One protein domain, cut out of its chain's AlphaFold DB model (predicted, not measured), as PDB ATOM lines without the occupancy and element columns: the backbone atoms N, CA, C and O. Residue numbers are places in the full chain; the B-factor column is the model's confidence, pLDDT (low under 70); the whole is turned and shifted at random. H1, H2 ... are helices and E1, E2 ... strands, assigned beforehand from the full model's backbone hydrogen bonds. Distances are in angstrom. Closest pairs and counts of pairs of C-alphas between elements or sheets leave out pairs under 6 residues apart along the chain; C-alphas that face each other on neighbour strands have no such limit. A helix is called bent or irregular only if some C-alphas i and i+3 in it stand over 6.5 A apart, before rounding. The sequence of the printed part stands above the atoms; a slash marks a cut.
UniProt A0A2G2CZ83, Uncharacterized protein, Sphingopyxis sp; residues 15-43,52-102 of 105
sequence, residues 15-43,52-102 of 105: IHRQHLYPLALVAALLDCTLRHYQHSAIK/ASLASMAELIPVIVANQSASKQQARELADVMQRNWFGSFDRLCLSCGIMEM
ATOM      1  N   ILE A  15       2.514  18.835 131.286       91.00
ATOM      2  CA  ILE A  15       2.564  17.403 131.013       91.00
ATOM      3  C   ILE A  15       2.581  16.684 132.354       91.00
ATOM      4  O   ILE A  15       3.465  16.925 133.172       91.00
ATOM      5  N   HIS A  16       1.630  15.776 132.551       91.19
ATOM      6  CA  HIS A  16       1.623  14.870 133.695       91.19
ATOM      7  C   HIS A  16       2.272  13.540 133.321       91.19
ATOM      8  O   HIS A  16       2.036  13.012 132.230       91.19
ATOM      9  N   ARG A  17       3.014  12.952 134.260       90.50
ATOM     10  CA  ARG A  17       3.709  11.670 134.100       90.50
ATOM     11  C   ARG A  17       2.768  10.538 133.673       90.50
ATOM     12  O   ARG A  17       3.098   9.749 132.793       90.50
ATOM     13  N   GLN A  18       1.550  10.507 134.211       89.94
ATOM     14  CA  GLN A  18       0.518   9.533 133.826       89.94
ATOM     15  C   GLN A  18       0.047   9.656 132.362       89.94
ATOM     16  O   GLN A  18      -0.527   8.718 131.814       89.94
ATOM     17  N   HIS A  19       0.295  10.793 131.706       92.00
ATOM     18  CA  HIS A  19      -0.111  11.051 130.322       92.00
ATOM     19  C   HIS A  19       1.039  10.898 129.315       92.00
ATOM     20  O   HIS A  19       0.843  11.170 128.129       92.00
ATOM     21  N   LEU A  20       2.218  10.428 129.741       93.38
ATOM     22  CA  LEU A  20       3.373  10.274 128.850       93.38
ATOM     23  C   LEU A  20       3.101   9.316 127.692       93.38
ATOM     24  O   LEU A  20       3.423   9.648 126.557       93.38
ATOM     25  N   TYR A  21       2.458   8.172 127.941       94.94
ATOM     26  CA  TYR A  21       2.140   7.232 126.865       94.94
ATOM     27  C   TYR A  21       1.159   7.805 125.824       94.94
ATOM     28  O   TYR A  21       1.491   7.772 124.640       94.94
ATOM     29  N   PRO A  22      -0.007   8.374 126.202       93.19
ATOM     30  CA  PRO A  22      -0.881   9.054 125.246       93.19
ATOM     31  C   PRO A  22      -0.170  10.130 124.414       93.19
ATOM     32  O   PRO A  22      -0.361  10.185 123.200       93.19
ATOM     33  N   LEU A  23       0.681  10.950 125.038       92.25
ATOM     34  CA  LEU A  23       1.450  11.984 124.336       92.25
ATOM     35  C   LEU A  23       2.471  11.382 123.367       92.25
ATOM     36  O   LEU A  23       2.547  11.797 122.210       92.25
ATOM     37  N   ALA A  24       3.213  10.370 123.813       94.81
ATOM     38  CA  ALA A  24       4.163   9.644 122.984       94.81
ATOM     39  C   ALA A  24       3.474   8.948 121.801       94.81
ATOM     40  O   ALA A  24       4.036   8.888 120.711       94.81
ATOM     41  N   LEU A  25       2.239   8.473 121.983       92.94
ATOM     42  CA  LEU A  25       1.445   7.878 120.913       92.94
ATOM     43  C   LEU A  25       1.047   8.909 119.861       92.94
ATOM     44  O   LEU A  25       1.216   8.644 118.674       92.94
ATOM     45  N   VAL A  26       0.575  10.088 120.270       89.75
ATOM     46  CA  VAL A  26       0.285  11.181 119.328       89.75
ATOM     47  C   VAL A  26       1.547  11.568 118.556       89.75
ATOM     48  O   VAL A  26       1.501  11.670 117.332       89.75
ATOM     49  N   ALA A  27       2.687  11.705 119.238       91.19
ATOM     50  CA  ALA A  27       3.964  12.012 118.595       91.19
ATOM     51  C   ALA A  27       4.399  10.924 117.596       91.19
ATOM     52  O   ALA A  27       4.783  11.250 116.476       91.19
ATOM     53  N   ALA A  28       4.287   9.641 117.956       89.81
ATOM     54  CA  ALA A  28       4.634   8.522 117.076       89.81
ATOM     55  C   ALA A  28       3.710   8.431 115.849       89.81
ATOM     56  O   ALA A  28       4.165   8.141 114.743       89.81
ATOM     57  N   LEU A  29       2.412   8.701 116.021       87.44
ATOM     58  CA  LEU A  29       1.460   8.756 114.909       87.44
ATOM     59  C   LEU A  29       1.768   9.934 113.978       87.44
ATOM     60  O   LEU A  29       1.773   9.755 112.760       87.44
ATOM     61  N   LEU A  30       2.073  11.112 114.528       85.31
ATOM     62  CA  LEU A  30       2.476  12.281 113.742       85.31
ATOM     63  C   LEU A  30       3.774  12.020 112.972       85.31
ATOM     64  O   LEU A  30       3.812  12.262 111.772       85.31
ATOM     65  N   ASP A  31       4.802  11.471 113.619       86.88
ATOM     66  CA  ASP A  31       6.066  11.092 112.977       86.88
ATOM     67  C   ASP A  31       5.833  10.101 111.825       86.88
ATOM     68  O   ASP A  31       6.284  10.326 110.702       86.88
ATOM     69  N   CYS A  32       5.040   9.052 112.061       84.12
ATOM     70  CA  CYS A  32       4.671   8.088 111.026       84.12
ATOM     71  C   CYS A  32       3.952   8.764 109.846       84.12
ATOM     72  O   CYS A  32       4.300   8.519 108.689       84.12
ATOM     73  N   THR A  33       2.989   9.645 110.133       81.25
ATOM     74  CA  THR A  33       2.226  10.388 109.119       81.25
ATOM     75  C   THR A  33       3.137  11.275 108.288       81.25
ATOM     76  O   THR A  33       3.087  11.235 107.064       81.25
ATOM     77  N   LEU A  34       3.987  12.062 108.948       81.50
ATOM     78  CA  LEU A  34       4.879  13.017 108.302       81.50
ATOM     79  C   LEU A  34       5.920  12.310 107.441       81.50
ATOM     80  O   LEU A  34       6.172  12.752 106.324       81.50
ATOM     81  N   ARG A  35       6.471  11.182 107.903       82.94
ATOM     82  CA  ARG A  35       7.375  10.370 107.083       82.94
ATOM     83  C   ARG A  35       6.664   9.850 105.842       82.94
ATOM     84  O   ARG A  35       7.205   9.989 104.752       82.94
ATOM     85  N   HIS A  36       5.463   9.286 105.968       79.31
ATOM     86  CA  HIS A  36       4.719   8.813 104.795       79.31
ATOM     87  C   HIS A  36       4.359   9.958 103.848       79.31
ATOM     88  O   HIS A  36       4.552   9.827 102.643       79.31
ATOM     89  N   TYR A  37       3.929  11.100 104.388       76.69
ATOM     90  CA  TYR A  37       3.654  12.297 103.605       76.69
ATOM     91  C   TYR A  37       4.889  12.745 102.831       76.69
ATOM     92  O   TYR A  37       4.791  12.949 101.634       76.69
ATOM     93  N   GLN A  38       6.061  12.829 103.464       75.00
ATOM     94  CA  GLN A  38       7.304  13.192 102.780       75.00
ATOM     95  C   GLN A  38       7.644  12.216 101.649       75.00
ATOM     96  O   GLN A  38       7.956  12.657 100.547       75.00
ATOM     97  N   HIS A  39       7.533  10.902 101.873       72.88
ATOM     98  CA  HIS A  39       7.792   9.911 100.821       72.88
ATOM     99  C   HIS A  39       6.818  10.030  99.636       72.88
ATOM    100  O   HIS A  39       7.219   9.786  98.497       72.88
ATOM    101  N   SER A  40       5.566  10.421  99.887       69.75
ATOM    102  CA  SER A  40       4.558  10.646  98.845       69.75
ATOM    103  C   SER A  40       4.712  12.008  98.150       69.75
ATOM    104  O   SER A  40       4.652  12.081  96.925       69.75
ATOM    105  N   ALA A  41       4.968  13.072  98.912       63.00
ATOM    106  CA  ALA A  41       4.980  14.467  98.469       63.00
ATOM    107  C   ALA A  41       6.274  14.888  97.756       63.00
ATOM    108  O   ALA A  41       6.259  15.868  97.023       63.00
ATOM    109  N   ILE A  42       7.380  14.139  97.882       56.81
ATOM    110  CA  ILE A  42       8.600  14.359  97.071       56.81
ATOM    111  C   ILE A  42       8.307  14.271  95.553       56.81
ATOM    112  O   ILE A  42       9.111  14.723  94.740       56.81
ATOM    113  N   LYS A  43       7.153  13.721  95.152       55.19
ATOM    114  CA  LYS A  43       6.723  13.626  93.752       55.19
ATOM    115  C   LYS A  43       5.856  14.790  93.256       55.19
ATOM    116  O   LYS A  43       5.579  14.822  92.061       55.19
ATOM    117  N   ALA A  52      -4.334  22.038 100.451       68.56
ATOM    118  CA  ALA A  52      -4.229  20.824  99.642       68.56
ATOM    119  C   ALA A  52      -3.370  19.766 100.353       68.56
ATOM    120  O   ALA A  52      -3.801  18.631 100.508       68.56
ATOM    121  N   SER A  53      -2.234  20.174 100.926       66.94
ATOM    122  CA  SER A  53      -1.366  19.294 101.719       66.94
ATOM    123  C   SER A  53      -2.073  18.658 102.921       66.94
ATOM    124  O   SER A  53      -1.829  17.498 103.235       66.94
ATOM    125  N   LEU A  54      -2.975  19.392 103.581       67.44
ATOM    126  CA  LEU A  54      -3.753  18.883 104.717       67.44
ATOM    127  C   LEU A  54      -4.794  17.844 104.276       67.44
ATOM    128  O   LEU A  54      -4.982  16.843 104.966       67.44
ATOM    129  N   ALA A  55      -5.433  18.048 103.120       70.50
ATOM    130  CA  ALA A  55      -6.329  17.058 102.524       70.50
ATOM    131  C   ALA A  55      -5.564  15.786 102.114       70.50
ATOM    132  O   ALA A  55      -5.991  14.687 102.463       70.50
ATOM    133  N   SER A  56      -4.387  15.924 101.496       71.62
ATOM    134  CA  SER A  56      -3.517  14.792 101.142       71.62
ATOM    135  C   SER A  56      -3.028  14.017 102.373       71.62
ATOM    136  O   SER A  56      -2.856  12.803 102.324       71.62
ATOM    137  N   MET A  57      -2.847  14.678 103.523       68.81
ATOM    138  CA  MET A  57      -2.534  13.985 104.779       68.81
ATOM    139  C   MET A  57      -3.697  13.122 105.293       68.81
ATOM    140  O   MET A  57      -3.447  12.104 105.939       68.81
ATOM    141  N   ALA A  58      -4.956  13.468 104.997       72.69
ATOM    142  CA  ALA A  58      -6.102  12.633 105.368       72.69
ATOM    143  C   ALA A  58      -6.100  11.289 104.616       72.69
ATOM    144  O   ALA A  58      -6.507  10.267 105.169       72.69
ATOM    145  N   GLU A  59      -5.562  11.254 103.396       76.19
ATOM    146  CA  GLU A  59      -5.391  10.018 102.620       76.19
ATOM    147  C   GLU A  59      -4.355   9.065 103.238       76.19
ATOM    148  O   GLU A  59      -4.345   7.873 102.935       76.19
ATOM    149  N   LEU A  60      -3.519   9.555 104.161       73.31
ATOM    150  CA  LEU A  60      -2.544   8.744 104.893       73.31
ATOM    151  C   LEU A  60      -3.143   8.064 106.132       73.31
ATOM    152  O   LEU A  60      -2.505   7.176 106.698       73.31
ATOM    153  N   ILE A  61      -4.372   8.414 106.537       74.38
ATOM    154  CA  ILE A  61      -5.067   7.809 107.689       74.38
ATOM    155  C   ILE A  61      -5.082   6.273 107.625       74.38
ATOM    156  O   ILE A  61      -4.689   5.647 108.612       74.38
ATOM    157  N   PRO A  62      -5.439   5.620 106.503       77.31
ATOM    158  CA  PRO A  62      -5.417   4.159 106.410       77.31
ATOM    159  C   PRO A  62      -4.017   3.559 106.604       77.31
ATOM    160  O   PRO A  62      -3.875   2.508 107.228       77.31
ATOM    161  N   VAL A  63      -2.972   4.241 106.125       74.19
ATOM    162  CA  VAL A  63      -1.571   3.811 106.269       74.19
ATOM    163  C   VAL A  63      -1.114   3.921 107.725       74.19
ATOM    164  O   VAL A  63      -0.430   3.035 108.235       74.19
ATOM    165  N   ILE A  64      -1.540   4.970 108.427       73.12
ATOM    166  CA  ILE A  64      -1.291   5.146 109.863       73.12
ATOM    167  C   ILE A  64      -2.000   4.049 110.667       73.12
ATOM    168  O   ILE A  64      -1.410   3.467 111.577       73.12
ATOM    169  N   VAL A  65      -3.249   3.724 110.314       78.44
ATOM    170  CA  VAL A  65      -4.011   2.637 110.950       78.44
ATOM    171  C   VAL A  65      -3.324   1.287 110.729       78.44
ATOM    172  O   VAL A  65      -3.200   0.509 111.674       78.44
ATOM    173  N   ALA A  66      -2.813   1.022 109.524       81.12
ATOM    174  CA  ALA A  66      -2.066  -0.200 109.226       81.12
ATOM    175  C   ALA A  66      -0.753  -0.306 110.026       81.12
ATOM    176  O   ALA A  66      -0.373  -1.395 110.452       81.12
ATOM    177  N   ASN A  67      -0.092   0.825 110.293       81.06
ATOM    178  CA  ASN A  67       1.156   0.896 111.060       81.06
ATOM    179  C   ASN A  67       0.954   1.087 112.574       81.06
ATOM    180  O   ASN A  67       1.919   1.295 113.314       81.06
ATOM    181  N   GLN A  68      -0.282   0.984 113.071       83.25
ATOM    182  CA  GLN A  68      -0.612   1.315 114.457       83.25
ATOM    183  C   GLN A  68       0.179   0.481 115.481       83.25
ATOM    184  O   GLN A  68       0.503   0.980 116.557       83.25
ATOM    185  N   SER A  69       0.497  -0.781 115.182       86.12
ATOM    186  CA  SER A  69       1.298  -1.637 116.070       86.12
ATOM    187  C   SER A  69       2.726  -1.110 116.246       86.12
ATOM    188  O   SER A  69       3.201  -1.016 117.379       86.12
ATOM    189  N   ALA A  70       3.374  -0.696 115.154       86.50
ATOM    190  CA  ALA A  70       4.702  -0.095 115.176       86.50
ATOM    191  C   ALA A  70       4.688   1.251 115.916       86.50
ATOM    192  O   ALA A  70       5.502   1.467 116.812       86.50
ATOM    193  N   SER A  71       3.701   2.113 115.641       87.38
ATOM    194  CA  SER A  71       3.540   3.384 116.362       87.38
ATOM    195  C   SER A  71       3.283   3.179 117.857       87.38
ATOM    196  O   SER A  71       3.808   3.929 118.675       87.38
ATOM    197  N   LYS A  72       2.526   2.144 118.250       93.00
ATOM    198  CA  LYS A  72       2.315   1.791 119.664       93.00
ATOM    199  C   LYS A  72       3.609   1.362 120.351       93.00
ATOM    200  O   LYS A  72       3.799   1.720 121.511       93.00
ATOM    201  N   GLN A  73       4.466   0.602 119.669       93.69
ATOM    202  CA  GLN A  73       5.761   0.189 120.209       93.69
ATOM    203  C   GLN A  73       6.702   1.391 120.361       93.69
ATOM    204  O   GLN A  73       7.205   1.626 121.458       93.69
ATOM    205  N   GLN A  74       6.837   2.214 119.317       92.62
ATOM    206  CA  GLN A  74       7.608   3.460 119.363       92.62
ATOM    207  C   GLN A  74       7.120   4.390 120.485       92.62
ATOM    208  O   GLN A  74       7.923   4.986 121.198       92.62
ATOM    209  N   ALA A  75       5.803   4.481 120.690       95.19
ATOM    210  CA  ALA A  75       5.213   5.271 121.764       95.19
ATOM    211  C   ALA A  75       5.588   4.762 123.163       95.19
ATOM    212  O   ALA A  75       5.807   5.570 124.060       95.19
ATOM    213  N   ARG A  76       5.671   3.440 123.367       96.00
ATOM    214  CA  ARG A  76       6.124   2.863 124.646       96.00
ATOM    215  C   ARG A  76       7.574   3.230 124.921       96.00
ATOM    216  O   ARG A  76       7.871   3.764 125.981       96.00
ATOM    217  N   GLU A  77       8.442   3.018 123.938       95.25
ATOM    218  CA  GLU A  77       9.867   3.342 124.050       95.25
ATOM    219  C   GLU A  77      10.084   4.833 124.322       95.25
ATOM    220  O   GLU A  77      10.857   5.201 125.208       95.25
ATOM    221  N   LEU A  78       9.357   5.703 123.614       94.38
ATOM    222  CA  LEU A  78       9.419   7.145 123.826       94.38
ATOM    223  C   LEU A  78       8.893   7.542 125.211       94.38
ATOM    224  O   LEU A  78       9.539   8.340 125.885       94.38
ATOM    225  N   ALA A  79       7.775   6.974 125.668       95.38
ATOM    226  CA  ALA A  79       7.252   7.240 127.007       95.38
ATOM    227  C   ALA A  79       8.249   6.823 128.102       95.38
ATOM    228  O   ALA A  79       8.477   7.593 129.035       95.38
ATOM    229  N   ASP A  80       8.913   5.673 127.953       95.00
ATOM    230  CA  ASP A  80       9.956   5.208 128.876       95.00
ATOM    231  C   ASP A  80      11.181   6.135 128.879       95.00
ATOM    232  O   ASP A  80      11.815   6.356 129.916       95.00
ATOM    233  N   VAL A  81      11.554   6.682 127.719       93.94
ATOM    234  CA  VAL A  81      12.624   7.683 127.604       93.94
ATOM    235  C   VAL A  81      12.215   8.997 128.269       93.94
ATOM    236  O   VAL A  81      12.993   9.532 129.056       93.94
ATOM    237  N   MET A  82      11.005   9.501 128.012       92.75
ATOM    238  CA  MET A  82      10.485  10.725 128.638       92.75
ATOM    239  C   MET A  82      10.407  10.572 130.158       92.75
ATOM    240  O   MET A  82      10.849  11.451 130.895       92.75
ATOM    241  N   GLN A  83       9.904   9.436 130.642       92.12
ATOM    242  CA  GLN A  83       9.814   9.172 132.071       92.12
ATOM    243  C   GLN A  83      11.200   9.179 132.717       92.12
ATOM    244  O   GLN A  83      11.391   9.842 133.730       92.12
ATOM    245  N   ARG A  84      12.181   8.486 132.130       91.56
ATOM    246  CA  ARG A  84      13.533   8.399 132.704       91.56
ATOM    247  C   ARG A  84      14.317   9.705 132.611       91.56
ATOM    248  O   ARG A  84      14.985  10.064 133.573       91.56
ATOM    249  N   ASN A  85      14.248  10.396 131.475       89.00
ATOM    250  CA  ASN A  85      15.165  11.497 131.167       89.00
ATOM    251  C   ASN A  85      14.558  12.887 131.357       89.00
ATOM    252  O   ASN A  85      15.310  13.842 131.508       89.00
ATOM    253  N   TRP A  86      13.231  13.029 131.283       87.00
ATOM    254  CA  TRP A  86      12.576  14.331 131.444       87.00
ATOM    255  C   TRP A  86      11.948  14.467 132.825       87.00
ATOM    256  O   TRP A  86      12.070  15.520 133.433       87.00
ATOM    257  N   PHE A  87      11.293  13.412 133.315       89.06
ATOM    258  CA  PHE A  87      10.546  13.464 134.575       89.06
ATOM    259  C   PHE A  87      11.317  12.903 135.768       89.06
ATOM    260  O   PHE A  87      11.224  13.453 136.858       89.06
ATOM    261  N   GLY A  88      12.063  11.810 135.610       86.88
ATOM    262  CA  GLY A  88      12.666  11.112 136.745       86.88
ATOM    263  C   GLY A  88      11.609  10.745 137.796       86.88
ATOM    264  O   GLY A  88      10.751   9.895 137.547       86.88
ATOM    265  N   SER A  89      11.675  11.389 138.966       87.12
ATOM    266  CA  SER A  89      10.722  11.228 140.075       87.12
ATOM    267  C   SER A  89       9.617  12.292 140.139       87.12
ATOM    268  O   SER A  89       8.768  12.199 141.018       87.12
ATOM    269  N   PHE A  90       9.627  13.299 139.264       90.62
ATOM    270  CA  PHE A  90       8.610  14.352 139.232       90.62
ATOM    271  C   PHE A  90       7.326  13.867 138.548       90.62
ATOM    272  O   PHE A  90       7.363  13.029 137.644       90.62
ATOM    273  N   ASP A  91       6.182  14.420 138.945       89.81
ATOM    274  CA  ASP A  91       4.873  14.023 138.415       89.81
ATOM    275  C   ASP A  91       4.373  14.965 137.323       89.81
ATOM    276  O   ASP A  91       3.580  14.552 136.469       89.81
ATOM    277  N   ARG A  92       4.855  16.211 137.299       90.69
ATOM    278  CA  ARG A  92       4.393  17.235 136.363       90.69
ATOM    279  C   ARG A  92       5.525  18.119 135.852       90.69
ATOM    280  O   ARG A  92       6.403  18.498 136.613       90.69
ATOM    281  N   LEU A  93       5.461  18.485 134.572       91.38
ATOM    282  CA  LEU A  93       6.320  19.477 133.920       91.38
ATOM    283  C   LEU A  93       5.454  20.608 133.361       91.38
ATOM    284  O   LEU A  93       4.578  20.361 132.530       91.38
ATOM    285  N   CYS A  94       5.714  21.850 133.760       92.44
ATOM    286  CA  CYS A  94       5.102  23.018 133.143       92.44
ATOM    287  C   CYS A  94       5.796  23.354 131.820       92.44
ATOM    288  O   CYS A  94       6.992  23.642 131.785       92.44
ATOM    289  N   LEU A  95       5.031  23.402 130.730       91.62
ATOM    290  CA  LEU A  95       5.561  23.722 129.402       91.62
ATOM    291  C   LEU A  95       5.838  25.216 129.201       91.62
ATOM    292  O   LEU A  95       6.541  25.579 128.265       91.62
ATOM    293  N   SER A  96       5.290  26.081 130.056       93.88
ATOM    294  CA  SER A  96       5.473  27.533 129.942       93.88
ATOM    295  C   SER A  96       6.707  28.050 130.675       93.88
ATOM    296  O   SER A  96       7.358  28.958 130.171       93.88
ATOM    297  N   CYS A  97       7.035  27.506 131.852       93.69
ATOM    298  CA  CYS A  97       8.184  27.962 132.648       93.69
ATOM    299  C   CYS A  97       9.243  26.880 132.908       93.69
ATOM    300  O   CYS A  97      10.264  27.178 133.518       93.69
ATOM    301  N   GLY A  98       9.016  25.635 132.475       91.31
ATOM    302  CA  GLY A  98       9.964  24.530 132.639       91.31
ATOM    303  C   GLY A  98      10.063  23.963 134.058       91.31
ATOM    304  O   GLY A  98      10.890  23.086 134.297       91.31
ATOM    305  N   ILE A  99       9.248  24.438 135.003       92.00
ATOM    306  CA  ILE A  99       9.264  23.931 136.379       92.00
ATOM    307  C   ILE A  99       8.675  22.524 136.435       92.00
ATOM    308  O   ILE A  99       7.634  22.244 135.835       92.00
ATOM    309  N   MET A 100       9.364  21.661 137.178       91.50
ATOM    310  CA  MET A 100       8.918  20.317 137.511       91.50
ATOM    311  C   MET A 100       8.384  20.283 138.939       91.50
ATOM    312  O   MET A 100       8.990  20.850 139.847       91.50
ATOM    313  N   GLU A 101       7.252  19.618 139.127       89.19
ATOM    314  CA  GLU A 101       6.544  19.529 140.402       89.19
ATOM    315  C   GLU A 101       6.322  18.058 140.770       89.19
ATOM    316  O   GLU A 101       6.157  17.192 139.903       89.19
ATOM    317  N   MET A 102       6.332  17.785 142.070       87.00
ATOM    318  CA  MET A 102       5.833  16.538 142.646       87.00
ATOM    319  C   MET A 102       4.428  16.805 143.173       87.00
ATOM    320  O   MET A 102       4.199  17.871 143.751       87.00
TER     321      MET A 102
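AT A GLANCE: This is residues 15 to 43 and 52 to 102 of the 105 residues of an uncharacterized protein of Sphingopyxis sp (UniProt A0A2G2CZ83). Two long helices, H1 and H4, cross at a steep angle and run opposite ways. The short helices H2 and H3 pack on the later part of H1; near the other end, E1 makes a small three-stranded patch with residues 15 to 16 and 100 to 101. The printed part has 80 residues, with H1, H2, H3, H4 and E1 in order; its class is mostly helix. It is loose, with a radius of gyration of the C-alphas of 15.4 A, and elongated, spanning 47 by 27 by 16 A.

HOW THE PARTS SIT: H1, residues 17 to 41, is the hub and is irregular: C-alphas 18 and 21 are 7.5 A apart. With residues 33 to 37 alone it only just touches H2, residues 52 to 58, with 3 pairs of C-alphas within 8 A; the closest, Tyr 37 and Met 57, are 6.5 A apart. They run opposite ways at a steep tilt of 56 degrees. With residues 29 to 33 alone H1 touches H3, residues 61 to 66, closest at the C-alphas of Thr 33 and Ile 64, 6.4 A; their lines are only just about perpendicular, at 70.5 degrees. H1 touches H4, residues 68 to 87, closest at the C-alphas of Ala 24 and Ala 75, 4.7 A, opposite ways at a steep tilt of 51 degrees. The helix packing is mostly crossed, with 0 of these 3 pairs at a shallow tilt. E1, residues 92 to 94, pairs with no named strand; its residues 92 to 93 pair antiparallel with residues 15 to 16 and with 100 to 101. H2 is apart from H4. Every O i to N i+4 pair is within hydrogen-bond range in H2 and H3, against 19 of 21 in H1 and 15 of 16 in H4.

IN THESE COORDINATES: H1 runs 35.8 A from C-alpha 17 at (3.709, 11.670, 134.100), and H4 26.0 A. E1 ends at C-alpha 94, (5.102, 23.018, 133.143).

THE WHOLE: The C-alphas farthest apart, of Lys 43 and Met 102, are 49.0 A apart. Residues 44 to 51 are not printed, and C-alphas 43 and 52 are 14.4 A apart across this cut. The links H2 to H3, H3 to H4 and H4 to E1 are tight. In this predicted model pLDDT is under 70 at residues 40 to 43, 52 to 54 and 57.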